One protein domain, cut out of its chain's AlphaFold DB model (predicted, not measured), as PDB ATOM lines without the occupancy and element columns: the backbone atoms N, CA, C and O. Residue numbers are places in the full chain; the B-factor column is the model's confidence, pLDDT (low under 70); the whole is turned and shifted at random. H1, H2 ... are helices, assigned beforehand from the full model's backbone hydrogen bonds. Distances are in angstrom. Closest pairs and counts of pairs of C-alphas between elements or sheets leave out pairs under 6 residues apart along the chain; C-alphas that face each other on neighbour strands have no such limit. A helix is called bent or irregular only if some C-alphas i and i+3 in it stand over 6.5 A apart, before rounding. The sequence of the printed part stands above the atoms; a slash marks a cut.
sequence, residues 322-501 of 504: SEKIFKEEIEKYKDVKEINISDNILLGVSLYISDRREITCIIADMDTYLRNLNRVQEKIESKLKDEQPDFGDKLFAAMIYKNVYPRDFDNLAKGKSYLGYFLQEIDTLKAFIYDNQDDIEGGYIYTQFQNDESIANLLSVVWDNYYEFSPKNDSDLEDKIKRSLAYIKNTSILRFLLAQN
ATOM      1  N   SER A 322       2.488 -45.460 -21.394       82.44
ATOM      2  CA  SER A 322       1.090 -45.455 -20.942       82.44
ATOM      3  C   SER A 322       0.467 -46.853 -21.059       82.44
ATOM      4  O   SER A 322      -0.168 -47.323 -20.119       82.44
ATOM      5  N   GLU A 323       0.771 -47.597 -22.130       88.06
ATOM      6  CA  GLU A 323       0.352 -49.000 -22.282       88.06
ATOM      7  C   GLU A 323       0.831 -49.860 -21.101       88.06
ATOM      8  O   GLU A 323       0.083 -50.660 -20.543       88.06
ATOM      9  N   LYS A 324       2.078 -49.649 -20.662       86.75
ATOM     10  CA  LYS A 324       2.641 -50.330 -19.493       86.75
ATOM     11  C   LYS A 324       1.897 -49.957 -18.215       86.75
ATOM     12  O   LYS A 324       1.676 -50.834 -17.390       86.75
ATOM     13  N   ILE A 325       1.504 -48.695 -18.048       87.88
ATOM     14  CA  ILE A 325       0.723 -48.241 -16.889       87.88
ATOM     15  C   ILE A 325      -0.660 -48.888 -16.892       87.88
ATOM     16  O   ILE A 325      -1.083 -49.384 -15.854       87.88
ATOM     17  N   PHE A 326      -1.334 -48.943 -18.043       92.31
ATOM     18  CA  PHE A 326      -2.591 -49.675 -18.187       92.31
ATOM     19  C   PHE A 326      -2.428 -51.143 -17.780       92.31
ATOM     20  O   PHE A 326      -3.188 -51.626 -16.946       92.31
ATOM     21  N   LYS A 327      -1.404 -51.835 -18.301       92.12
ATOM     22  CA  LYS A 327      -1.105 -53.234 -17.943       92.12
ATOM     23  C   LYS A 327      -0.821 -53.394 -16.447       92.12
ATOM     24  O   LYS A 327      -1.385 -54.276 -15.809       92.12
ATOM     25  N   GLU A 328       0.003 -52.522 -15.866       89.94
ATOM     26  CA  GLU A 328       0.299 -52.519 -14.426       89.94
ATOM     27  C   GLU A 328      -0.948 -52.267 -13.568       89.94
ATOM     28  O   GLU A 328      -1.056 -52.819 -12.475       89.94
ATOM     29  N   GLU A 329      -1.881 -51.434 -14.030       91.81
ATOM     30  CA  GLU A 329      -3.129 -51.163 -13.320       91.81
ATOM     31  C   GLU A 329      -4.108 -52.336 -13.432       91.81
ATOM     32  O   GLU A 329      -4.655 -52.748 -12.412       91.81
ATOM     33  N   ILE A 330      -4.271 -52.925 -14.624       93.81
ATOM     34  CA  ILE A 330      -5.105 -54.115 -14.870       93.81
ATOM     35  C   ILE A 330      -4.680 -55.275 -13.964       93.81
ATOM     36  O   ILE A 330      -5.524 -55.915 -13.342       93.81
ATOM     37  N   GLU A 331      -3.373 -55.504 -13.818       91.88
ATOM     38  CA  GLU A 331      -2.820 -56.575 -12.978       91.88
ATOM     39  C   GLU A 331      -3.237 -56.483 -11.497       91.88
ATOM     40  O   GLU A 331      -3.232 -57.492 -10.790       91.88
ATOM     41  N   LYS A 332      -3.655 -55.307 -11.009       91.25
ATOM     42  CA  LYS A 332      -4.150 -55.146  -9.628       91.25
ATOM     43  C   LYS A 332      -5.553 -55.723  -9.421       91.25
ATOM     44  O   LYS A 332      -5.944 -55.982  -8.276       91.25
ATOM     45  N   TYR A 333      -6.320 -55.908 -10.492       91.62
ATOM     46  CA  TYR A 333      -7.726 -56.294 -10.449       91.62
ATOM     47  C   TYR A 333      -7.922 -57.662 -11.091       91.62
ATOM     48  O   TYR A 333      -7.827 -57.821 -12.305       91.62
ATOM     49  N   LYS A 334      -8.225 -58.663 -10.260       87.56
ATOM     50  CA  LYS A 334      -8.369 -60.053 -10.699       87.56
ATOM     51  C   LYS A 334      -9.421 -60.199 -11.808       87.56
ATOM     52  O   LYS A 334      -9.123 -60.792 -12.837       87.56
ATOM     53  N   ASP A 335     -10.602 -59.617 -11.610       85.94
ATOM     54  CA  ASP A 335     -11.726 -59.760 -12.541       85.94
ATOM     55  C   ASP A 335     -11.457 -59.047 -13.876       85.94
ATOM     56  O   ASP A 335     -11.851 -59.538 -14.929       85.94
ATOM     57  N   VAL A 336     -10.728 -57.924 -13.852       90.00
ATOM     58  CA  VAL A 336     -10.321 -57.202 -15.071       90.00
ATOM     59  C   VAL A 336      -9.250 -57.983 -15.830       90.00
ATOM     60  O   VAL A 336      -9.326 -58.096 -17.048       90.00
ATOM     61  N   LYS A 337      -8.273 -58.562 -15.123       89.38
ATOM     62  CA  LYS A 337      -7.200 -59.369 -15.719       89.38
ATOM     63  C   LYS A 337      -7.716 -60.616 -16.441       89.38
ATOM     64  O   LYS A 337      -7.113 -61.053 -17.416       89.38
ATOM     65  N   GLU A 338      -8.800 -61.214 -15.953       85.69
ATOM     66  CA  GLU A 338      -9.424 -62.387 -16.578       85.69
ATOM     67  C   GLU A 338     -10.197 -62.044 -17.863       85.69
ATOM     68  O   GLU A 338     -10.618 -62.944 -18.592       85.69
ATOM     69  N   ILE A 339     -10.382 -60.756 -18.159       84.69
ATOM     70  CA  ILE A 339     -11.047 -60.294 -19.371       84.69
ATOM     71  C   ILE A 339     -10.028 -60.000 -20.457       84.69
ATOM     72  O   ILE A 339      -9.030 -59.315 -20.252       84.69
ATOM     73  N   ASN A 340     -10.321 -60.505 -21.651       84.62
ATOM     74  CA  ASN A 340      -9.518 -60.243 -22.827       84.62
ATOM     75  C   ASN A 340      -9.751 -58.803 -23.309       84.62
ATOM     76  O   ASN A 340     -10.826 -58.494 -23.825       84.62
ATOM     77  N   ILE A 341      -8.746 -57.949 -23.128       89.38
ATOM     78  CA  ILE A 341      -8.650 -56.633 -23.761       89.38
ATOM     79  C   ILE A 341      -7.564 -56.742 -24.830       89.38
ATOM     80  O   ILE A 341      -6.431 -57.123 -24.534       89.38
ATOM     81  N   SER A 342      -7.904 -56.421 -26.071       90.56
ATOM     82  CA  SER A 342      -7.000 -56.476 -27.212       90.56
ATOM     83  C   SER A 342      -5.814 -55.534 -27.022       90.56
ATOM     84  O   SER A 342      -5.981 -54.325 -26.821       90.56
ATOM     85  N   ASP A 343      -4.599 -56.068 -27.178       89.44
ATOM     86  CA  ASP A 343      -3.357 -55.289 -27.127       89.44
ATOM     87  C   ASP A 343      -3.371 -54.120 -28.129       89.44
ATOM     88  O   ASP A 343      -2.815 -53.064 -27.842       89.44
ATOM     89  N   ASN A 344      -4.042 -54.261 -29.282       88.31
ATOM     90  CA  ASN A 344      -4.143 -53.185 -30.275       88.31
ATOM     91  C   ASN A 344      -5.003 -52.013 -29.771       88.31
ATOM     92  O   ASN A 344      -4.635 -50.850 -29.936       88.31
ATOM     93  N   ILE A 345      -6.134 -52.307 -29.124       90.19
ATOM     94  CA  ILE A 345      -7.000 -51.274 -28.539       90.19
ATOM     95  C   ILE A 345      -6.282 -50.600 -27.375       90.19
ATOM     96  O   ILE A 345      -6.265 -49.372 -27.296       90.19
ATOM     97  N   LEU A 346      -5.637 -51.389 -26.515       91.69
ATOM     98  CA  LEU A 346      -4.876 -50.884 -25.380       91.69
ATOM     99  C   LEU A 346      -3.732 -49.963 -25.827       91.69
ATOM    100  O   LEU A 346      -3.621 -48.836 -25.341       91.69
ATOM    101  N   LEU A 347      -2.929 -50.409 -26.799       89.94
ATOM    102  CA  LEU A 347      -1.851 -49.624 -27.393       89.94
ATOM    103  C   LEU A 347      -2.398 -48.348 -28.037       89.94
ATOM    104  O   LEU A 347      -1.888 -47.263 -27.770       89.94
ATOM    105  N   GLY A 348      -3.459 -48.446 -28.839       90.12
ATOM    106  CA  GLY A 348      -4.028 -47.290 -29.521       90.12
ATOM    107  C   GLY A 348      -4.601 -46.243 -28.565       90.12
ATOM    108  O   GLY A 348      -4.356 -45.056 -28.757       90.12
ATOM    109  N   VAL A 349      -5.283 -46.656 -27.491       91.62
ATOM    110  CA  VAL A 349      -5.773 -45.744 -26.441       91.62
ATOM    111  C   VAL A 349      -4.615 -45.101 -25.678       91.62
ATOM    112  O   VAL A 349      -4.671 -43.907 -25.373       91.62
ATOM    113  N   SER A 350      -3.545 -45.856 -25.412       90.06
ATOM    114  CA  SER A 350      -2.377 -45.362 -24.673       90.06
ATOM    115  C   SER A 350      -1.646 -44.200 -25.361       90.06
ATOM    116  O   SER A 350      -0.972 -43.414 -24.698       90.06
ATOM    117  N   LEU A 351      -1.830 -44.037 -26.677       88.44
ATOM    118  CA  LEU A 351      -1.307 -42.895 -27.433       88.44
ATOM    119  C   LEU A 351      -2.046 -41.584 -27.129       88.44
ATOM    120  O   LEU A 351      -1.503 -40.510 -27.385       88.44
ATOM    121  N   TYR A 352      -3.270 -41.661 -26.604       89.06
ATOM    122  CA  TYR A 352      -4.105 -40.498 -26.302       89.06
ATOM    123  C   TYR A 352      -4.220 -40.221 -24.802       89.06
ATOM    124  O   TYR A 352      -4.258 -39.061 -24.400       89.06
ATOM    125  N   ILE A 353      -4.274 -41.270 -23.976       89.56
ATOM    126  CA  ILE A 353      -4.415 -41.160 -22.521       89.56
ATOM    127  C   ILE A 353      -3.053 -41.413 -21.885       89.56
ATOM    128  O   ILE A 353      -2.502 -42.502 -22.017       89.56
ATOM    129  N   SER A 354      -2.508 -40.412 -21.195       83.12
ATOM    130  CA  SER A 354      -1.193 -40.499 -20.535       83.12
ATOM    131  C   SER A 354      -1.215 -40.158 -19.047       83.12
ATOM    132  O   SER A 354      -0.274 -40.516 -18.338       83.12
ATOM    133  N   ASP A 355      -2.274 -39.503 -18.568       84.44
ATOM    134  CA  ASP A 355      -2.443 -39.179 -17.154       84.44
ATOM    135  C   ASP A 355      -2.722 -40.460 -16.362       84.44
ATOM    136  O   ASP A 355      -3.630 -41.239 -16.673       84.44
ATOM    137  N   ARG A 356      -1.919 -40.707 -15.326       83.44
ATOM    138  CA  ARG A 356      -2.008 -41.966 -14.585       83.44
ATOM    139  C   ARG A 356      -3.283 -42.036 -13.757       83.44
ATOM    140  O   ARG A 356      -3.803 -43.129 -13.552       83.44
ATOM    141  N   ARG A 357      -3.779 -40.900 -13.260       87.25
ATOM    142  CA  ARG A 357      -5.019 -40.863 -12.475       87.25
ATOM    143  C   ARG A 357      -6.206 -41.218 -13.354       87.25
ATOM    144  O   ARG A 357      -7.050 -41.985 -12.907       87.25
ATOM    145  N   GLU A 358      -6.231 -40.728 -14.590       91.19
ATOM    146  CA  GLU A 358      -7.252 -41.093 -15.575       91.19
ATOM    147  C   GLU A 358      -7.235 -42.600 -15.873       91.19
ATOM    148  O   GLU A 358      -8.274 -43.254 -15.786       91.19
ATOM    149  N   ILE A 359      -6.052 -43.186 -16.102       92.62
ATOM    150  CA  ILE A 359      -5.890 -44.641 -16.287       92.62
ATOM    151  C   ILE A 359      -6.394 -45.419 -15.063       92.62
ATOM    152  O   ILE A 359      -7.168 -46.368 -15.201       92.62
ATOM    153  N   THR A 360      -5.987 -45.007 -13.857       92.25
ATOM    154  CA  THR A 360      -6.437 -45.617 -12.600       92.25
ATOM    155  C   THR A 360      -7.960 -45.550 -12.455       92.25
ATOM    156  O   THR A 360      -8.567 -46.549 -12.078       92.25
ATOM    157  N   CYS A 361      -8.592 -44.423 -12.795       95.06
ATOM    158  CA  CYS A 361     -10.049 -44.285 -12.781       95.06
ATOM    159  C   CYS A 361     -10.737 -45.225 -13.779       95.06
ATOM    160  O   CYS A 361     -11.675 -45.918 -13.393       95.06
ATOM    161  N   ILE A 362     -10.251 -45.299 -15.023       96.25
ATOM    162  CA  ILE A 362     -10.825 -46.157 -16.071       96.25
ATOM    163  C   ILE A 362     -10.829 -47.628 -15.639       96.25
ATOM    164  O   ILE A 362     -11.856 -48.300 -15.736       96.25
ATOM    165  N   ILE A 363      -9.698 -48.129 -15.134       96.12
ATOM    166  CA  ILE A 363      -9.573 -49.536 -14.730       96.12
ATOM    167  C   ILE A 363     -10.355 -49.830 -13.442       96.12
ATOM    168  O   ILE A 363     -11.006 -50.871 -13.349       96.12
ATOM    169  N   ALA A 364     -10.356 -48.912 -12.469       95.00
ATOM    170  CA  ALA A 364     -11.149 -49.061 -11.248       95.00
ATOM    171  C   ALA A 364     -12.662 -49.072 -11.530       95.00
ATOM    172  O   ALA A 364     -13.412 -49.851 -10.933       95.00
ATOM    173  N   ASP A 365     -13.113 -48.229 -12.461       94.88
ATOM    174  CA  ASP A 365     -14.487 -48.250 -12.947       94.88
ATOM    175  C   ASP A 365     -14.797 -49.582 -13.636       94.88
ATOM    176  O   ASP A 365     -15.813 -50.197 -13.326       94.88
ATOM    177  N   MET A 366     -13.906 -50.078 -14.499       94.19
ATOM    178  CA  MET A 366     -14.087 -51.370 -15.166       94.19
ATOM    179  C   MET A 366     -14.281 -52.514 -14.161       94.19
ATOM    180  O   MET A 366     -15.260 -53.251 -14.268       94.19
ATOM    181  N   ASP A 367     -13.423 -52.615 -13.142       93.38
ATOM    182  CA  ASP A 367     -13.564 -53.587 -12.047       93.38
ATOM    183  C   ASP A 367     -14.913 -53.449 -11.323       93.38
ATOM    184  O   ASP A 367     -15.621 -54.435 -11.108       93.38
ATOM    185  N   THR A 368     -15.321 -52.215 -11.015       91.62
ATOM    186  CA  THR A 368     -16.610 -51.936 -10.365       91.62
ATOM    187  C   THR A 368     -17.785 -52.435 -11.210       91.62
ATOM    188  O   THR A 368     -18.712 -53.059 -10.686       91.62
ATOM    189  N   TYR A 369     -17.763 -52.179 -12.520       89.50
ATOM    190  CA  TYR A 369     -18.813 -52.627 -13.433       89.50
ATOM    191  C   TYR A 369     -18.851 -54.154 -13.544       89.50
ATOM    192  O   TYR A 369     -19.932 -54.731 -13.445       89.50
ATOM    193  N   LEU A 370     -17.699 -54.816 -13.663       88.62
ATOM    194  CA  LEU A 370     -17.618 -56.279 -13.729       88.62
ATOM    195  C   LEU A 370     -18.176 -56.951 -12.486       88.62
ATOM    196  O   LEU A 370     -19.059 -57.800 -12.579       88.62
ATOM    197  N   ARG A 371     -17.756 -56.509 -11.302       85.81
ATOM    198  CA  ARG A 371     -18.272 -57.064 -10.046       85.81
ATOM    199  C   ARG A 371     -19.776 -56.873  -9.908       85.81
ATOM    200  O   ARG A 371     -20.460 -57.743  -9.369       85.81
ATOM    201  N   ASN A 372     -20.310 -55.754 -10.393       83.94
ATOM    202  CA  ASN A 372     -21.749 -55.521 -10.388       83.94
ATOM    203  C   ASN A 372     -22.482 -56.441 -11.374       83.94
ATOM    204  O   ASN A 372     -23.511 -57.005 -11.004       83.94
ATOM    205  N   LEU A 373     -21.945 -56.652 -12.579       79.38
ATOM    206  CA  LEU A 373     -22.506 -57.594 -13.551       79.38
ATOM    207  C   LEU A 373     -22.527 -59.027 -13.002       79.38
ATOM    208  O   LEU A 373     -23.564 -59.685 -13.071       79.38
ATOM    209  N   ASN A 374     -21.445 -59.469 -12.360       69.75
ATOM    210  CA  ASN A 374     -21.336 -60.816 -11.794       69.75
ATOM    211  C   ASN A 374     -22.384 -61.043 -10.697       69.75
ATOM    212  O   ASN A 374     -23.031 -62.087 -10.643       69.75
ATOM    213  N   ARG A 375     -22.623 -60.028  -9.855       67.75
ATOM    214  CA  ARG A 375     -23.634 -60.081  -8.784       67.75
ATOM    215  C   ARG A 375     -25.064 -60.097  -9.304       67.75
ATOM    216  O   ARG A 375     -25.923 -60.720  -8.686       67.75
ATOM    217  N   VAL A 376     -25.334 -59.376 -10.390       63.06
ATOM    218  CA  VAL A 376     -26.676 -59.289 -10.977       63.06
ATOM    219  C   VAL A 376     -26.957 -60.505 -11.864       63.06
ATOM    220  O   VAL A 376     -28.118 -60.891 -12.012       63.06
ATOM    221  N   GLN A 377     -25.925 -61.123 -12.454       60.59
ATOM    222  CA  GLN A 377     -26.127 -61.972 -13.623       60.59
ATOM    223  C   GLN A 377     -24.986 -62.969 -13.933       60.59
ATOM    224  O   GLN A 377     -24.536 -63.060 -15.073       60.59
ATOM    225  N   GLU A 378     -24.618 -63.830 -12.969       59.34
ATOM    226  CA  GLU A 378     -23.706 -64.994 -13.159       59.34
ATOM    227  C   GLU A 378     -23.968 -65.794 -14.461       59.34
ATOM    228  O   GLU A 378     -23.059 -66.317 -15.108       59.34
ATOM    229  N   LYS A 379     -25.236 -65.881 -14.885       54.44
ATOM    230  CA  LYS A 379     -25.674 -66.633 -16.074       54.44
ATOM    231  C   LYS A 379     -25.560 -65.871 -17.405       54.44
ATOM    232  O   LYS A 379     -25.701 -66.491 -18.454       54.44
ATOM    233  N   ILE A 380     -25.391 -64.547 -17.372       55.94
ATOM    234  CA  ILE A 380     -25.246 -63.703 -18.571       55.94
ATOM    235  C   ILE A 380     -23.778 -63.415 -18.856       55.94
ATOM    236  O   ILE A 380     -23.416 -63.393 -20.021       55.94
ATOM    237  N   GLU A 381     -22.923 -63.276 -17.843       56.50
ATOM    238  CA  GLU A 381     -21.482 -63.102 -18.063       56.50
ATOM    239  C   GLU A 381     -20.876 -64.308 -18.802       56.50
ATOM    240  O   GLU A 381     -20.177 -64.139 -19.797       56.50
ATOM    241  N   SER A 382     -21.220 -65.529 -18.372       59.50
ATOM    242  CA  SER A 382     -20.821 -66.773 -19.049       59.50
ATOM    243  C   SER A 382     -21.308 -66.830 -20.500       59.50
ATOM    244  O   SER A 382     -20.536 -67.155 -21.392       59.50
ATOM    245  N   LYS A 383     -22.558 -66.429 -20.759       54.75
ATOM    246  CA  LYS A 383     -23.094 -66.353 -22.124       54.75
ATOM    247  C   LYS A 383     -22.453 -65.254 -22.967       54.75
ATOM    248  O   LYS A 383     -22.158 -65.497 -24.122       54.75
ATOM    249  N   LEU A 384     -22.215 -64.067 -22.415       59.69
ATOM    250  CA  LEU A 384     -21.618 -62.944 -23.141       59.69
ATOM    251  C   LEU A 384     -20.149 -63.197 -23.480       59.69
ATOM    252  O   LEU A 384     -19.731 -62.826 -24.568       59.69
ATOM    253  N   LYS A 385     -19.380 -63.846 -22.595       58.72
ATOM    254  CA  LYS A 385     -17.989 -64.237 -22.881       58.72
ATOM    255  C   LYS A 385     -17.902 -65.273 -24.006       58.72
ATOM    256  O   LYS A 385     -17.002 -65.176 -24.835       58.72
ATOM    257  N   ASP A 386     -18.843 -66.216 -24.054       57.03
ATOM    258  CA  ASP A 386     -18.885 -67.263 -25.083       57.03
ATOM    259  C   ASP A 386     -19.524 -66.781 -26.406       57.03
ATOM    260  O   ASP A 386     -19.146 -67.250 -27.479       57.03
ATOM    261  N   GLU A 387     -20.477 -65.839 -26.356       59.78
ATOM    262  CA  GLU A 387     -21.206 -65.318 -27.527       59.78
ATOM    263  C   GLU A 387     -20.577 -64.041 -28.130       59.78
ATOM    264  O   GLU A 387     -20.775 -63.778 -29.317       59.78
ATOM    265  N   GLN A 388     -19.824 -63.245 -27.356       68.81
ATOM    266  CA  GLN A 388     -19.183 -61.996 -27.801       68.81
ATOM    267  C   GLN A 388     -17.703 -61.926 -27.378       68.81
ATOM    268  O   GLN A 388     -17.383 -61.429 -26.294       68.81
ATOM    269  N   PRO A 389     -16.768 -62.365 -28.243       67.62
ATOM    270  CA  PRO A 389     -15.336 -62.380 -27.928       67.62
ATOM    271  C   PRO A 389     -14.729 -60.979 -27.718       67.62
ATOM    272  O   PRO A 389     -13.630 -60.868 -27.181       67.62
ATOM    273  N   ASP A 390     -15.441 -59.921 -28.114       78.56
ATOM    274  CA  ASP A 390     -15.061 -58.511 -27.984       78.56
ATOM    275  C   ASP A 390     -15.710 -57.807 -26.772       78.56
ATOM    276  O   ASP A 390     -15.600 -56.588 -26.630       78.56
ATOM    277  N   PHE A 391     -16.384 -58.542 -25.876       84.38
ATOM    278  CA  PHE A 391     -17.029 -57.962 -24.689       84.38
ATOM    279  C   PHE A 391     -16.060 -57.126 -23.837       84.38
ATOM    280  O   PHE A 391     -16.411 -56.033 -23.390       84.38
ATOM    281  N   GLY A 392     -14.839 -57.629 -23.626       87.50
ATOM    282  CA  GLY A 392     -13.816 -56.927 -22.851       87.50
ATOM    283  C   GLY A 392     -13.410 -55.600 -23.475       87.50
ATOM    284  O   GLY A 392     -13.355 -54.584 -22.784       87.50
ATOM    285  N   ASP A 393     -13.229 -55.597 -24.793       90.81
ATOM    286  CA  ASP A 393     -12.911 -54.406 -25.572       90.81
ATOM    287  C   ASP A 393     -14.042 -53.372 -25.529       90.81
ATOM    288  O   ASP A 393     -13.787 -52.186 -25.311       90.81
ATOM    289  N   LYS A 394     -15.300 -53.811 -25.662       88.62
ATOM    290  CA  LYS A 394     -16.483 -52.940 -25.552       88.62
ATOM    291  C   LYS A 394     -16.606 -52.320 -24.166       88.62
ATOM    292  O   LYS A 394     -16.804 -51.112 -24.053       88.62
ATOM    293  N   LEU A 395     -16.446 -53.120 -23.109       90.88
ATOM    294  CA  LEU A 395     -16.502 -52.614 -21.742       90.88
ATOM    295  C   LEU A 395     -15.371 -51.618 -21.476       90.88
ATOM    296  O   LEU A 395     -15.621 -50.544 -20.928       90.88
ATOM    297  N   PHE A 396     -14.146 -51.946 -21.887       93.75
ATOM    298  CA  PHE A 396     -13.003 -51.050 -21.750       93.75
ATOM    299  C   PHE A 396     -13.255 -49.720 -22.471       93.75
ATOM    300  O   PHE A 396     -13.094 -48.650 -21.882       93.75
ATOM    301  N   ALA A 397     -13.757 -49.775 -23.704       92.81
ATOM    302  CA  ALA A 397     -14.122 -48.602 -24.482       92.81
ATOM    303  C   ALA A 397     -15.249 -47.780 -23.816       92.81
ATOM    304  O   ALA A 397     -15.178 -46.549 -23.794       92.81
ATOM    305  N   ALA A 398     -16.244 -48.427 -23.198       92.31
ATOM    306  CA  ALA A 398     -17.309 -47.749 -22.455       92.31
ATOM    307  C   ALA A 398     -16.774 -47.035 -21.205       92.31
ATOM    308  O   ALA A 398     -17.188 -45.912 -20.907       92.31
ATOM    309  N   MET A 399     -15.822 -47.645 -20.492       95.38
ATOM    310  CA  MET A 399     -15.185 -47.024 -19.326       95.38
ATOM    311  C   MET A 399     -14.276 -45.858 -19.723       95.38
ATOM    312  O   MET A 399     -14.262 -44.839 -19.027       95.38
ATOM    313  N   ILE A 400     -13.588 -45.952 -20.864       95.31
ATOM    314  CA  ILE A 400     -12.869 -44.821 -21.464       95.31
ATOM    315  C   ILE A 400     -13.848 -43.690 -21.779       95.31
ATOM    316  O   ILE A 400     -13.624 -42.555 -21.370       95.31
ATOM    317  N   TYR A 401     -14.960 -43.982 -22.457       94.50
ATOM    318  CA  TYR A 401     -15.955 -42.970 -22.807       94.50
ATOM    319  C   TYR A 401     -16.540 -42.270 -21.568       94.50
ATOM    320  O   TYR A 401     -16.627 -41.040 -21.543       94.50
ATOM    321  N   LYS A 402     -16.847 -43.029 -20.509       94.62
ATOM    322  CA  LYS A 402     -17.310 -42.496 -19.219       94.62
ATOM    323  C   LYS A 402     -16.321 -41.510 -18.587       94.62
ATOM    324  O   LYS A 402     -16.753 -40.485 -18.063       94.62
ATOM    325  N   ASN A 403     -15.024 -41.820 -18.617       95.19
ATOM    326  CA  ASN A 403     -13.992 -41.036 -17.932       95.19
ATOM    327  C   ASN A 403     -13.477 -39.854 -18.769       95.19
ATOM    328  O   ASN A 403     -13.336 -38.756 -18.238       95.19
ATOM    329  N   VAL A 404     -13.267 -40.051 -20.075       94.81
ATOM    330  CA  VAL A 404     -12.737 -39.024 -20.989       94.81
ATOM    331  C   VAL A 404     -13.828 -38.032 -21.413       94.81
ATOM    332  O   VAL A 404     -13.578 -36.834 -21.551       94.81
ATOM    333  N   TYR A 405     -15.064 -38.507 -21.611       94.75
ATOM    334  CA  TYR A 405     -16.189 -37.700 -22.103       94.75
ATOM    335  C   TYR A 405     -17.382 -37.706 -21.128       94.75
ATOM    336  O   TYR A 405     -18.521 -37.963 -21.534       94.75
ATOM    337  N   PRO A 406     -17.180 -37.350 -19.841       94.31
ATOM    338  CA  PRO A 406     -18.178 -37.540 -18.786       94.31
ATOM    339  C   PRO A 406     -19.473 -36.763 -19.037       94.31
ATOM    340  O   PRO A 406     -20.555 -37.210 -18.667       94.31
ATOM    341  N   ARG A 407     -19.384 -35.605 -19.706       93.56
ATOM    342  CA  ARG A 407     -20.556 -34.794 -20.060       93.56
ATOM    343  C   ARG A 407     -21.444 -35.477 -21.098       93.56
ATOM    344  O   ARG A 407     -22.664 -35.392 -20.979       93.56
ATOM    345  N   ASP A 408     -20.857 -36.099 -22.120       94.25
ATOM    346  CA  ASP A 408     -21.650 -36.810 -23.128       94.25
ATOM    347  C   ASP A 408     -22.169 -38.136 -22.561       94.25
ATOM    348  O   ASP A 408     -23.329 -38.484 -22.778       94.25
ATOM    349  N   PHE A 409     -21.372 -38.807 -21.722       93.69
ATOM    350  CA  PHE A 409     -21.797 -40.000 -20.994       93.69
ATOM    351  C   PHE A 409     -23.012 -39.730 -20.089       93.69
ATOM    352  O   PHE A 409     -24.006 -40.446 -20.168       93.69
ATOM    353  N   ASP A 410     -22.998 -38.660 -19.287       93.94
ATOM    354  CA  ASP A 410     -24.145 -38.256 -18.450       93.94
ATOM    355  C   ASP A 410     -25.400 -37.928 -19.285       93.94
ATOM    356  O   ASP A 410     -26.542 -38.118 -18.855       93.94
ATOM    357  N   ASN A 411     -25.209 -37.479 -20.528       94.38
ATOM    358  CA  ASN A 411     -26.302 -37.221 -21.455       94.38
ATOM    359  C   ASN A 411     -26.912 -38.493 -22.071       94.38
ATOM    360  O   ASN A 411     -28.006 -38.387 -22.635       94.38
ATOM    361  N   LEU A 412     -26.289 -39.675 -21.944       90.06
ATOM    362  CA  LEU A 412     -26.867 -40.943 -22.422       90.06
ATOM    363  C   LEU A 412     -28.228 -41.204 -21.773       90.06
ATOM    364  O   LEU A 412     -29.225 -41.372 -22.471       90.06
ATOM    365  N   ALA A 413     -28.299 -41.137 -20.440       84.75
ATOM    366  CA  ALA A 413     -29.537 -41.359 -19.688       84.75
ATOM    367  C   ALA A 413     -30.630 -40.321 -20.006       84.75
ATOM    368  O   ALA A 413     -31.816 -40.567 -19.796       84.75
ATOM    369  N   LYS A 414     -30.231 -39.151 -20.517       90.00
ATOM    370  CA  LYS A 414     -31.124 -38.050 -20.901       90.00
ATOM    371  C   LYS A 414     -31.551 -38.118 -22.372       90.00
ATOM    372  O   LYS A 414     -32.302 -37.242 -22.797       90.00
ATOM    373  N   GLY A 415     -31.047 -39.082 -23.150       87.06
ATOM    374  CA  GLY A 415     -31.258 -39.163 -24.599       87.06
ATOM    375  C   GLY A 415     -30.646 -37.987 -25.374       87.06
ATOM    376  O   GLY A 415     -31.157 -37.604 -26.419       87.06
ATOM    377  N   LYS A 416     -29.598 -37.355 -24.826       89.75
ATOM    378  CA  LYS A 416     -28.941 -36.156 -25.385       89.75
ATOM    379  C   LYS A 416     -27.472 -36.384 -25.751       89.75
ATOM    380  O   LYS A 416     -26.777 -35.416 -26.048       89.75
ATOM    381  N   SER A 417     -26.981 -37.618 -25.637       93.50
ATOM    382  CA  SER A 417     -25.594 -37.948 -25.971       93.50
ATOM    383  C   SER A 417     -25.407 -37.917 -27.479       93.50
ATOM    384  O   SER A 417     -26.194 -38.521 -28.210       93.50
ATOM    385  N   TYR A 418     -24.352 -37.250 -27.935       92.06
ATOM    386  CA  TYR A 418     -23.978 -37.246 -29.342       92.06
ATOM    387  C   TYR A 418     -23.597 -38.645 -29.816       92.06
ATOM    388  O   TYR A 418     -24.077 -39.077 -30.867       92.06
ATOM    389  N   LEU A 419     -22.785 -39.361 -29.030       90.12
ATOM    390  CA  LEU A 419     -22.413 -40.740 -29.332       90.12
ATOM    391  C   LEU A 419     -23.632 -41.671 -29.297       90.12
ATOM    392  O   LEU A 419     -23.834 -42.440 -30.233       90.12
ATOM    393  N   GLY A 420     -24.456 -41.586 -28.251       88.75
ATOM    394  CA  GLY A 420     -25.651 -42.423 -28.117       88.75
ATOM    395  C   GLY A 420     -26.627 -42.228 -29.277       88.75
ATOM    396  O   GLY A 420     -27.128 -43.201 -29.832       88.75
ATOM    397  N   TYR A 421     -26.828 -40.977 -29.697       88.94
ATOM    398  CA  TYR A 421     -27.649 -40.658 -30.859       88.94
ATOM    399  C   TYR A 421     -27.052 -41.210 -32.164       88.94
ATOM    400  O   TYR A 421     -27.767 -41.818 -32.953       88.94
ATOM    401  N   PHE A 422     -25.737 -41.073 -32.370       87.50
ATOM    402  CA  PHE A 422     -25.059 -41.653 -33.535       87.50
ATOM    403  C   PHE A 422     -25.221 -43.178 -33.607       87.50
ATOM    404  O   PHE A 422     -25.517 -43.709 -34.674       87.50
ATOM    405  N   LEU A 423     -25.050 -43.884 -32.485       85.69
ATOM    406  CA  LEU A 423     -25.183 -45.343 -32.441       85.69
ATOM    407  C   LEU A 423     -26.618 -45.807 -32.718       85.69
ATOM    408  O   LEU A 423     -26.803 -46.842 -33.353       85.69
ATOM    409  N   GLN A 424     -27.621 -45.045 -32.270       86.00
ATOM    410  CA  GLN A 424     -29.030 -45.335 -32.540       86.00
ATOM    411  C   GLN A 424     -29.389 -45.146 -34.021       86.00
ATOM    412  O   GLN A 424     -30.147 -45.939 -34.569       86.00
ATOM    413  N   GLU A 425     -28.826 -44.125 -34.668       83.81
ATOM    414  CA  GLU A 425     -29.121 -43.773 -36.064       83.81
ATOM    415  C   GLU A 425     -28.146 -44.395 -37.073       83.81
ATOM    416  O   GLU A 425     -28.145 -44.036 -38.252       83.81
ATOM    417  N   ILE A 426     -27.297 -45.332 -36.638       80.88
ATOM    418  CA  ILE A 426     -26.248 -45.888 -37.495       80.88
ATOM    419  C   ILE A 426     -26.826 -46.606 -38.717       80.88
ATOM    420  O   ILE A 426     -26.315 -46.443 -39.820       80.88
ATOM    421  N   ASP A 427     -27.918 -47.351 -38.540       80.31
ATOM    422  CA  ASP A 427     -28.558 -48.095 -39.626       80.31
ATOM    423  C   ASP A 427     -29.297 -47.147 -40.587       80.31
ATOM    424  O   ASP A 427     -29.260 -47.349 -41.800       80.31
ATOM    425  N   THR A 428     -29.871 -46.053 -40.068       79.25
ATOM    426  CA  THR A 428     -30.430 -44.956 -40.877       79.25
ATOM    427  C   THR A 428     -29.348 -44.327 -41.758       79.25
ATOM    428  O   THR A 428     -29.563 -44.097 -42.947       79.25
ATOM    429  N   LEU A 429     -28.155 -44.095 -41.198       76.38
ATOM    430  CA  LEU A 429     -27.013 -43.541 -41.925       76.38
ATOM    431  C   LEU A 429     -26.512 -44.498 -43.015       76.38
ATOM    432  O   LEU A 429     -26.220 -44.064 -44.127       76.38
ATOM    433  N   LYS A 430     -26.442 -45.802 -42.711       77.44
ATOM    434  CA  LYS A 430     -26.095 -46.832 -43.700       77.44
ATOM    435  C   LYS A 430     -27.074 -46.816 -44.875       77.44
ATOM    436  O   LYS A 430     -26.633 -46.774 -46.018       77.44
ATOM    437  N   ALA A 431     -28.380 -46.811 -44.598       76.19
ATOM    438  CA  ALA A 431     -29.415 -46.769 -45.630       76.19
ATOM    439  C   ALA A 431     -29.303 -45.510 -46.504       76.19
ATOM    440  O   ALA A 431     -29.309 -45.613 -47.726       76.19
ATOM    441  N   PHE A 432     -29.090 -44.343 -45.890       74.12
ATOM    442  CA  PHE A 432     -28.892 -43.091 -46.622       74.12
ATOM    443  C   PHE A 432     -27.700 -43.157 -47.591       74.12
ATOM    444  O   PHE A 432     -27.787 -42.680 -48.719       74.12
ATOM    445  N   ILE A 433     -26.587 -43.766 -47.178       72.75
ATOM    446  CA  ILE A 433     -25.399 -43.936 -48.031       72.75
ATOM    447  C   ILE A 433     -25.666 -44.901 -49.187       72.75
ATOM    448  O   ILE A 433     -25.179 -44.674 -50.292       72.75
ATOM    449  N   TYR A 434     -26.436 -45.965 -48.951       73.19
ATOM    450  CA  TYR A 434     -26.860 -46.871 -50.018       73.19
ATOM    451  C   TYR A 434     -27.749 -46.162 -51.048       73.19
ATOM    452  O   TYR A 434     -27.522 -46.320 -52.244       73.19
ATOM    453  N   ASP A 435     -28.697 -45.341 -50.596       71.69
ATOM    454  CA  ASP A 435     -29.646 -44.647 -51.475       71.69
ATOM    455  C   ASP A 435     -28.998 -43.527 -52.309       71.69
ATOM    456  O   ASP A 435     -29.482 -43.217 -53.396       71.69
ATOM    457  N   ASN A 436     -27.895 -42.937 -51.835       70.50
ATOM    458  CA  ASN A 436     -27.179 -41.845 -52.511       70.50
ATOM    459  C   ASN A 436     -25.845 -42.303 -53.131       70.50
ATOM    460  O   ASN A 436     -24.939 -41.499 -53.331       70.50
ATOM    461  N   GLN A 437     -25.705 -43.599 -53.427       67.94
ATOM    462  CA  GLN A 437     -24.461 -44.202 -53.921       67.94
ATOM    463  C   GLN A 437     -23.876 -43.500 -55.163       67.94
ATOM    464  O   GLN A 437     -22.655 -43.413 -55.289       67.94
ATOM    465  N   ASP A 438     -24.728 -43.025 -56.073       67.12
ATOM    466  CA  ASP A 438     -24.307 -42.422 -57.345       67.12
ATOM    467  C   ASP A 438     -23.747 -40.995 -57.188       67.12
ATOM    468  O   ASP A 438     -23.002 -40.534 -58.055       67.12
ATOM    469  N   ASP A 439     -24.073 -40.319 -56.081       64.62
ATOM    470  CA  ASP A 439     -23.708 -38.923 -55.814       64.62
ATOM    471  C   ASP A 439     -22.467 -38.781 -54.909       64.62
ATOM    472  O   ASP A 439     -21.950 -37.679 -54.761       64.62
ATOM    473  N   ILE A 440     -21.981 -39.880 -54.314       66.69
ATOM    474  CA  ILE A 440     -20.844 -39.892 -53.377       66.69
ATOM    475  C   ILE A 440     -19.513 -39.977 -54.150       66.69
ATOM    476  O   ILE A 440     -19.183 -41.010 -54.748       66.69
ATOM    477  N   GLU A 441     -18.687 -38.927 -54.093       60.00
ATOM    478  CA  GLU A 441     -17.351 -38.915 -54.709       60.00
ATOM    479  C   GLU A 441     -16.345 -39.771 -53.908       60.00
ATOM    480  O   GLU A 441     -15.656 -39.313 -52.999       60.00
ATOM    481  N   GLY A 442     -16.196 -41.060 -54.248       59.97
ATOM    482  CA  GLY A 442     -15.227 -41.898 -53.522       59.97
ATOM    483  C   GLY A 442     -15.239 -43.394 -53.814       59.97
ATOM    484  O   GLY A 442     -15.076 -44.190 -52.888       59.97
ATOM    485  N   GLY A 443     -15.416 -43.798 -55.077       58.22
ATOM    486  CA  GLY A 443     -15.737 -45.177 -55.487       58.22
ATOM    487  C   GLY A 443     -14.934 -46.324 -54.844       58.22
ATOM    488  O   GLY A 443     -15.491 -47.405 -54.676       58.22
ATOM    489  N   TYR A 444     -13.675 -46.117 -54.429       54.19
ATOM    490  CA  TYR A 444     -12.859 -47.115 -53.709       54.19
ATOM    491  C   TYR A 444     -13.274 -47.322 -52.238       54.19
ATOM    492  O   TYR A 444     -13.302 -48.444 -51.740       54.19
ATOM    493  N   ILE A 445     -13.606 -46.243 -51.531       57.78
ATOM    494  CA  ILE A 445     -13.938 -46.272 -50.099       57.78
ATOM    495  C   ILE A 445     -15.378 -46.760 -49.919       57.78
ATOM    496  O   ILE A 445     -15.663 -47.588 -49.055       57.78
ATOM    497  N   TYR A 446     -16.263 -46.348 -50.827       62.91
ATOM    498  CA  TYR A 446     -17.620 -46.872 -50.914       62.91
ATOM    499  C   TYR A 446     -17.644 -48.385 -51.210       62.91
ATOM    500  O   TYR A 446     -18.365 -49.137 -50.552       62.91
ATOM    501  N   THR A 447     -16.805 -48.873 -52.135       59.06
ATOM    502  CA  THR A 447     -16.686 -50.324 -52.380       59.06
ATOM    503  C   THR A 447     -16.112 -51.081 -51.183       59.06
ATOM    504  O   THR A 447     -16.509 -52.220 -50.956       59.06
ATOM    505  N   GLN A 448     -15.225 -50.487 -50.376       56.75
ATOM    506  CA  GLN A 448     -14.802 -51.099 -49.108       56.75
ATOM    507  C   GLN A 448     -15.942 -51.188 -48.087       56.75
ATOM    508  O   GLN A 448     -16.090 -52.232 -47.459       56.75
ATOM    509  N   PHE A 449     -16.775 -50.151 -47.957       62.59
ATOM    510  CA  PHE A 449     -17.947 -50.186 -47.078       62.59
ATOM    511  C   PHE A 449     -18.979 -51.244 -47.505       62.59
ATOM    512  O   PHE A 449     -19.468 -51.980 -46.654       62.59
ATOM    513  N   GLN A 450     -19.254 -51.395 -48.807       62.50
ATOM    514  CA  GLN A 450     -20.145 -52.458 -49.300       62.50
ATOM    515  C   GLN A 450     -19.613 -53.874 -49.029       62.50
ATOM    516  O   GLN A 450     -20.394 -54.808 -48.858       62.50
ATOM    517  N   ASN A 451     -18.290 -54.050 -49.018       57.09
ATOM    518  CA  ASN A 451     -17.661 -55.350 -48.785       57.09
ATOM    519  C   ASN A 451     -17.530 -55.696 -47.294       57.09
ATOM    520  O   ASN A 451     -17.475 -56.872 -46.940       57.09
ATOM    521  N   ASP A 452     -17.454 -54.682 -46.434       59.19
ATOM    522  CA  ASP A 452     -17.285 -54.807 -44.992       59.19
ATOM    523  C   ASP A 452     -18.008 -53.630 -44.321       59.19
ATOM    524  O   ASP A 452     -17.455 -52.531 -44.201       59.19
ATOM    525  N   GLU A 453     -19.268 -53.847 -43.910       65.38
ATOM    526  CA  GLU A 453     -20.172 -52.828 -43.340       65.38
ATOM    527  C   GLU A 453     -19.816 -52.408 -41.900       65.38
ATOM    528  O   GLU A 453     -20.669 -52.207 -41.016       65.38
ATOM    529  N   SER A 454     -18.524 -52.319 -41.655       75.75
ATOM    530  CA  SER A 454     -17.922 -51.918 -40.411       75.75
ATOM    531  C   SER A 454     -18.206 -50.439 -40.119       75.75
ATOM    532  O   SER A 454     -18.380 -49.616 -41.023       75.75
ATOM    533  N   ILE A 455     -18.259 -50.077 -38.835       74.75
ATOM    534  CA  ILE A 455     -18.415 -48.676 -38.406       74.75
ATOM    535  C   ILE A 455     -17.221 -47.849 -38.892       74.75
ATOM    536  O   ILE A 455     -17.380 -46.686 -39.254       74.75
ATOM    537  N   ALA A 456     -16.038 -48.457 -38.950       75.44
ATOM    538  CA  ALA A 456     -14.831 -47.826 -39.461       75.44
ATOM    539  C   ALA A 456     -14.975 -47.387 -40.926       75.44
ATOM    540  O   ALA A 456     -14.709 -46.227 -41.250       75.44
ATOM    541  N   ASN A 457     -15.440 -48.294 -41.789       75.56
ATOM    542  CA  ASN A 457     -15.632 -48.022 -43.213       75.56
ATOM    543  C   ASN A 457     -16.801 -47.057 -43.439       75.56
ATOM    544  O   ASN A 457     -16.711 -46.166 -44.278       75.56
ATOM    545  N   LEU A 458     -17.869 -47.173 -42.641       77.75
ATOM    546  CA  LEU A 458     -18.972 -46.214 -42.650       77.75
ATOM    547  C   LEU A 458     -18.464 -44.793 -42.376       77.75
ATOM    548  O   LEU A 458     -18.761 -43.857 -43.113       77.75
ATOM    549  N   LEU A 459     -17.675 -44.633 -41.315       79.25
ATOM    550  CA  LEU A 459     -17.151 -43.337 -40.909       79.25
ATOM    551  C   LEU A 459     -16.143 -42.763 -41.912       79.25
ATOM    552  O   LEU A 459     -16.102 -41.541 -42.061       79.25
ATOM    553  N   SER A 460     -15.350 -43.590 -42.609       78.12
ATOM    554  CA  SER A 460     -14.459 -43.079 -43.663       78.12
ATOM    555  C   SER A 460     -15.258 -42.507 -44.836       78.12
ATOM    556  O   SER A 460     -15.043 -41.347 -45.181       78.12
ATOM    557  N   VAL A 461     -16.268 -43.234 -45.339       76.81
ATOM    558  CA  VAL A 461     -17.185 -42.742 -46.388       76.81
ATOM    559  C   VAL A 461     -17.850 -41.429 -45.960       76.81
ATOM    560  O   VAL A 461     -17.872 -40.459 -46.720       76.81
ATOM    561  N   VAL A 462     -18.365 -41.381 -44.727       78.12
ATOM    562  CA  VAL A 462     -19.086 -40.217 -44.187       78.12
ATOM    563  C   VAL A 462     -18.188 -38.992 -44.040       78.12
ATOM    564  O   VAL A 462     -18.626 -37.868 -44.283       78.12
ATOM    565  N   TRP A 463     -16.935 -39.166 -43.621       79.62
ATOM    566  CA  TRP A 463     -16.036 -38.033 -43.403       79.62
ATOM    567  C   TRP A 463     -15.383 -37.503 -44.670       79.62
ATOM    568  O   TRP A 463     -15.147 -36.291 -44.726       79.62
ATOM    569  N   ASP A 464     -15.130 -38.359 -45.659       77.06
ATOM    570  CA  ASP A 464     -14.590 -37.935 -46.952       77.06
ATOM    571  C   ASP A 464     -15.617 -37.113 -47.736       77.06
ATOM    572  O   ASP A 464     -15.267 -36.105 -48.343       77.06
ATOM    573  N   ASN A 465     -16.903 -37.434 -47.576       72.19
ATOM    574  CA  ASN A 465     -18.009 -36.726 -48.223       72.19
ATOM    575  C   ASN A 465     -18.779 -35.825 -47.241       72.19
ATOM    576  O   ASN A 465     -19.931 -35.463 -47.462       72.19
ATOM    577  N   TYR A 466     -18.148 -35.423 -46.129       71.88
ATOM    578  CA  TYR A 466     -18.804 -34.685 -45.037       71.88
ATOM    579  C   TYR A 466     -19.541 -33.413 -45.497       71.88
ATOM    580  O   TYR A 466     -20.549 -33.027 -44.907       71.88
ATOM    581  N   TYR A 467     -19.034 -32.750 -46.541       66.50
ATOM    582  CA  TYR A 467     -19.654 -31.556 -47.118       66.50
ATOM    583  C   TYR A 467     -20.827 -31.870 -48.055       66.50
ATOM    584  O   TYR A 467     -21.740 -31.054 -48.145       66.50
ATOM    585  N   GLU A 468     -20.836 -33.036 -48.703       63.22
ATOM    586  CA  GLU A 468     -21.958 -33.528 -49.519       63.22
ATOM    587  C   GLU A 468     -23.114 -33.989 -48.626       63.22
ATOM    588  O   GLU A 468     -24.269 -33.662 -48.882       63.22
ATOM    589  N   PHE A 469     -22.792 -34.583 -47.471       57.62
ATOM    590  CA  PHE A 469     -23.738 -34.829 -46.379       57.62
ATOM    591  C   PHE A 469     -24.223 -33.542 -45.677       57.62
ATOM    592  O   PHE A 469     -24.904 -33.616 -44.651       57.62
ATOM    593  N   SER A 470     -23.888 -32.345 -46.183       46.38
ATOM    594  CA  SER A 470     -24.378 -31.071 -45.656       46.38
ATOM    595  C   SER A 470     -25.535 -30.500 -46.499       46.38
ATOM    596  O   SER A 470     -25.261 -29.871 -47.520       46.38
ATOM    597  N   PRO A 471     -26.833 -30.623 -46.110       47.69
ATOM    598  CA  PRO A 471     -27.904 -30.173 -46.985       47.69
ATOM    599  C   PRO A 471     -28.098 -28.663 -46.991       47.69
ATOM    600  O   PRO A 471     -27.885 -27.953 -46.006       47.69
ATOM    601  N   LYS A 472     -28.632 -28.233 -48.132       47.28
ATOM    602  CA  LYS A 472     -29.274 -26.950 -48.397       47.28
ATOM    603  C   LYS A 472     -30.709 -26.838 -47.832       47.28
ATOM    604  O   LYS A 472     -31.353 -25.861 -48.187       47.28
ATOM    605  N   ASN A 473     -31.233 -27.761 -47.005       44.12
ATOM    606  CA  ASN A 473     -32.600 -27.669 -46.448       44.12
ATOM    607  C   ASN A 473     -32.804 -28.346 -45.070       44.12
ATOM    608  O   ASN A 473     -32.007 -29.172 -44.642       44.12
ATOM    609  N   ASP A 474     -33.885 -27.919 -44.410       48.84
ATOM    610  CA  ASP A 474     -34.227 -27.915 -42.978       48.84
ATOM    611  C   ASP A 474     -34.905 -29.223 -42.484       48.84
ATOM    612  O   ASP A 474     -36.128 -29.365 -42.559       48.84
ATOM    613  N   SER A 475     -34.154 -30.193 -41.946       60.72
ATOM    614  CA  SER A 475     -34.740 -31.292 -41.155       60.72
ATOM    615  C   SER A 475     -34.013 -31.478 -39.810       60.72
ATOM    616  O   SER A 475     -32.788 -31.576 -39.744       60.72
ATOM    617  N   ASP A 476     -34.770 -31.504 -38.701       61.66
ATOM    618  CA  ASP A 476     -34.233 -31.573 -37.319       61.66
ATOM    619  C   ASP A 476     -33.457 -32.880 -37.038       61.66
ATOM    620  O   ASP A 476     -32.602 -32.931 -36.152       61.66
ATOM    621  N   LEU A 477     -33.739 -33.940 -37.807       59.69
ATOM    622  CA  LEU A 477     -33.047 -35.230 -37.728       59.69
ATOM    623  C   LEU A 477     -31.645 -35.151 -38.357       59.69
ATOM    624  O   LEU A 477     -30.664 -35.529 -37.719       59.69
ATOM    625  N   GLU A 478     -31.524 -34.589 -39.565       66.25
ATOM    626  CA  GLU A 478     -30.230 -34.424 -40.241       66.25
ATOM    627  C   GLU A 478     -29.298 -33.491 -39.459       66.25
ATOM    628  O   GLU A 478     -28.100 -33.758 -39.351       66.25
ATOM    629  N   ASP A 479     -29.832 -32.427 -38.850       74.00
ATOM    630  CA  ASP A 479     -29.019 -31.495 -38.066       74.00
ATOM    631  C   ASP A 479     -28.445 -32.145 -36.791       74.00
ATOM    632  O   ASP A 479     -27.281 -31.931 -36.441       74.00
ATOM    633  N   LYS A 480     -29.205 -33.020 -36.119       77.19
ATOM    634  CA  LYS A 480     -28.697 -33.787 -34.969       77.19
ATOM    635  C   LYS A 480     -27.641 -34.812 -35.377       77.19
ATOM    636  O   LYS A 480     -26.598 -34.870 -34.721       77.19
ATOM    637  N   ILE A 481     -27.857 -35.555 -36.468       78.50
ATOM    638  CA  ILE A 481     -26.885 -36.546 -36.971       78.50
ATOM    639  C   ILE A 481     -25.565 -35.845 -37.305       78.50
ATOM    640  O   ILE A 481     -24.495 -36.286 -36.878       78.50
ATOM    641  N   LYS A 482     -25.625 -34.690 -37.976       77.69
ATOM    642  CA  LYS A 482     -24.441 -33.877 -38.278       77.69
ATOM    643  C   LYS A 482     -23.692 -33.405 -37.046       77.69
ATOM    644  O   LYS A 482     -22.465 -33.486 -37.026       77.69
ATOM    645  N   ARG A 483     -24.397 -32.887 -36.034       84.19
ATOM    646  CA  ARG A 483     -23.760 -32.437 -34.786       84.19
ATOM    647  C   ARG A 483     -23.048 -33.599 -34.096       84.19
ATOM    648  O   ARG A 483     -21.920 -33.418 -33.643       84.19
ATOM    649  N   SER A 484     -23.649 -34.791 -34.097       86.81
ATOM    650  CA  SER A 484     -23.002 -36.005 -33.594       86.81
ATOM    651  C   SER A 484     -21.768 -36.397 -34.407       86.81
ATOM    652  O   SER A 484     -20.710 -36.631 -33.829       86.81
ATOM    653  N   LEU A 485     -21.844 -36.393 -35.741       84.62
ATOM    654  CA  LEU A 485     -20.696 -36.686 -36.608       84.62
ATOM    655  C   LEU A 485     -19.562 -35.664 -36.443       84.62
ATOM    656  O   LEU A 485     -18.392 -36.045 -36.429       84.62
ATOM    657  N   ALA A 486     -19.892 -34.378 -36.287       85.62
ATOM    658  CA  ALA A 486     -18.929 -33.313 -36.012       85.62
ATOM    659  C   ALA A 486     -18.251 -33.505 -34.650       85.62
ATOM    660  O   ALA A 486     -17.034 -33.363 -34.533       85.62
ATOM    661  N   TYR A 487     -19.034 -33.857 -33.627       89.88
ATOM    662  CA  TYR A 487     -18.529 -34.175 -32.297       89.88
ATOM    663  C   TYR A 487     -17.552 -35.359 -32.342       89.88
ATOM    664  O   TYR A 487     -16.426 -35.236 -31.860       89.88
ATOM    665  N   ILE A 488     -17.925 -36.466 -32.997       87.81
ATOM    666  CA  ILE A 488     -17.068 -37.657 -33.130       87.81
ATOM    667  C   ILE A 488     -15.798 -37.333 -33.934       87.81
ATOM    668  O   ILE A 488     -14.697 -37.716 -33.547       87.81
ATOM    669  N   LYS A 489     -15.916 -36.567 -35.027       84.69
ATOM    670  CA  LYS A 489     -14.767 -36.149 -35.849       84.69
ATOM    671  C   LYS A 489     -13.725 -35.372 -35.039       84.69
ATOM    672  O   LYS A 489     -12.528 -35.552 -35.254       84.69
ATOM    673  N   ASN A 490     -14.183 -34.539 -34.105       86.56
ATOM    674  CA  ASN A 490     -13.338 -33.696 -33.260       86.56
ATOM    675  C   ASN A 490     -12.872 -34.388 -31.965       86.56
ATOM    676  O   ASN A 490     -12.168 -33.770 -31.168       86.56
ATOM    677  N   THR A 491     -13.237 -35.652 -31.743       89.94
ATOM    678  CA  THR A 491     -12.872 -36.423 -30.547       89.94
ATOM    679  C   THR A 491     -12.032 -37.639 -30.936       89.94
ATOM    680  O   THR A 491     -12.533 -38.723 -31.228       89.94
ATOM    681  N   SER A 492     -10.705 -37.465 -30.949       88.94
ATOM    682  CA  SER A 492      -9.757 -38.451 -31.499       88.94
ATOM    683  C   SER A 492      -9.862 -39.841 -30.862       88.94
ATOM    684  O   SER A 492      -9.782 -40.836 -31.578       88.94
ATOM    685  N   ILE A 493     -10.101 -39.921 -29.547       90.88
ATOM    686  CA  ILE A 493     -10.265 -41.206 -28.848       90.88
ATOM    687  C   ILE A 493     -11.554 -41.907 -29.293       90.88
ATOM    688  O   ILE A 493     -11.512 -43.089 -29.615       90.88
ATOM    689  N   LEU A 494     -12.688 -41.197 -29.367       89.44
ATOM    690  CA  LEU A 494     -13.951 -41.793 -29.826       89.44
ATOM    691  C   LEU A 494     -13.853 -42.261 -31.272       89.44
ATOM    692  O   LEU A 494     -14.277 -43.367 -31.595       89.44
ATOM    693  N   ARG A 495     -13.230 -41.449 -32.129       86.94
ATOM    694  CA  ARG A 495     -12.935 -41.823 -33.512       86.94
ATOM    695  C   ARG A 495     -12.100 -43.100 -33.593       86.94
ATOM    696  O   ARG A 495     -12.425 -43.967 -34.398       86.94
ATOM    697  N   PHE A 496     -11.058 -43.228 -32.770       89.31
ATOM    698  CA  PHE A 496     -10.249 -44.443 -32.708       89.31
ATOM    699  C   PHE A 496     -11.074 -45.657 -32.254       89.31
ATOM    700  O   PHE A 496     -11.052 -46.680 -32.929       89.31
ATOM    701  N   LEU A 497     -11.835 -45.538 -31.160       89.06
ATOM    702  CA  LEU A 497     -12.639 -46.640 -30.612       89.06
ATOM    703  C   LEU A 497     -13.706 -47.131 -31.604       89.06
ATOM    704  O   LEU A 497     -13.845 -48.334 -31.815       89.06
ATOM    705  N   LEU A 498     -14.406 -46.211 -32.276       86.00
ATOM    706  CA  LEU A 498     -15.398 -46.556 -33.300       86.00
ATOM    707  C   LEU A 498     -14.758 -47.199 -34.541       86.00
ATOM    708  O   LEU A 498     -15.355 -48.089 -35.143       86.00
ATOM    709  N   ALA A 499     -13.531 -46.805 -34.898       82.69
ATOM    710  CA  ALA A 499     -12.781 -47.419 -35.995       82.69
ATOM    711  C   ALA A 499     -12.317 -48.859 -35.692       82.69
ATOM    712  O   ALA A 499     -11.976 -49.592 -36.613       82.69
ATOM    713  N   GLN A 500     -12.335 -49.288 -34.427       82.06
ATOM    714  CA  GLN A 500     -12.114 -50.690 -34.046       82.06
ATOM    715  C   GLN A 500     -13.417 -51.517 -34.066       82.06
ATOM    716  O   GLN A 500     -13.430 -52.649 -33.593       82.06
ATOM    717  N   ASN A 501     -14.516 -50.970 -34.607       71.25
ATOM    718  CA  ASN A 501     -15.853 -51.585 -34.650       71.25
ATOM    719  C   ASN A 501     -16.471 -51.900 -33.285       71.25
ATOM    720  O   ASN A 501     -17.380 -52.725 -33.178       71.25
TER     721      ASN A 501
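Overview. This is residues 322 to 501 of the 504 residues of an uncharacterized protein of Lactobacillus crispatus (UniProt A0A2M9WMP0). Two helical lobes sit end to end, with the short helix H12 between them. In the first lobe the long arm H4a packs across H5, with H1, H2 and H3 around these two, and H4 bends sharply so that H4b folds back toward the beginning of H5. The second lobe holds the crossed pair H7 and H11 and the hairpin H9 and H10 with H8 near it; H6 lies in the passage from H5 to H7. The printed part has 180 residues, with twelve named helices, H1 to H12 in chain order, and no named strand: the class is all helix. The whole is compact, with a radius of gyration of the C-alphas of 18.1 A, but elongated in outline, spanning 53 by 33 by 32 A.

Along the chain. The longest helix, H4, residues 356 to 387, was assigned as one helix by its hydrogen bonds but is bent: C-alphas 376 and 379 are 9.0 A apart. Its arms are H4a, residues 356 to 376, 30.4 A long from C-alpha (-2.008, -41.966, -14.585), and H4b, residues 379 to 387. Before it come H1, 322 to 330, H2, 334 to 337, and H3, 343 to 350. After it come H5, 391 to 404, 19.8 A; H6, 406 to 412; H7, 418 to 424; H8, 426 to 435; H9, 443 to 451; H10, 455 to 464; H11, 476 to 489, 20.1 A; and H12, 492 to 499, ending at C-alpha (-12.781, -47.419, -35.995).

Arrangement. With residues 358 to 366 alone, H4a touches H5 at a steep tilt of 50 degrees, C-alphas 362 and 399 being closest at 5.5 A. H4a also touches H1, closest C-alphas 326 and 359 at 6.3 A, and H2, closest 336 and 367 at 5.7 A. H12 touches H3, C-alphas 349 and 493 at 6.8 A, and H10, C-alphas 456 and 499 at 4.0 A. H7 touches H11 at a steep tilt of 65 degrees, C-alphas 418 and 484 at 4.5 A. H9 and H10 form a hairpin, closest C-alphas 449 and 457 at 5.0 A; H8 and H9 are near each other. Every O i to N i+4 pair is within hydrogen-bond range except in H4b, 4 of 5; H2 is too short for such a pair.

Size, cuts and confidence. The C-alphas of Lys 334 and Lys 472 are the two farthest apart, 54.4 A. The printed part has no cut; the link from H10 to H11, 11 residues, is long. Mean pLDDT of the printed part is 79.9, with residues 374 to 389, 437 to 453 and 467 to 478 under 70.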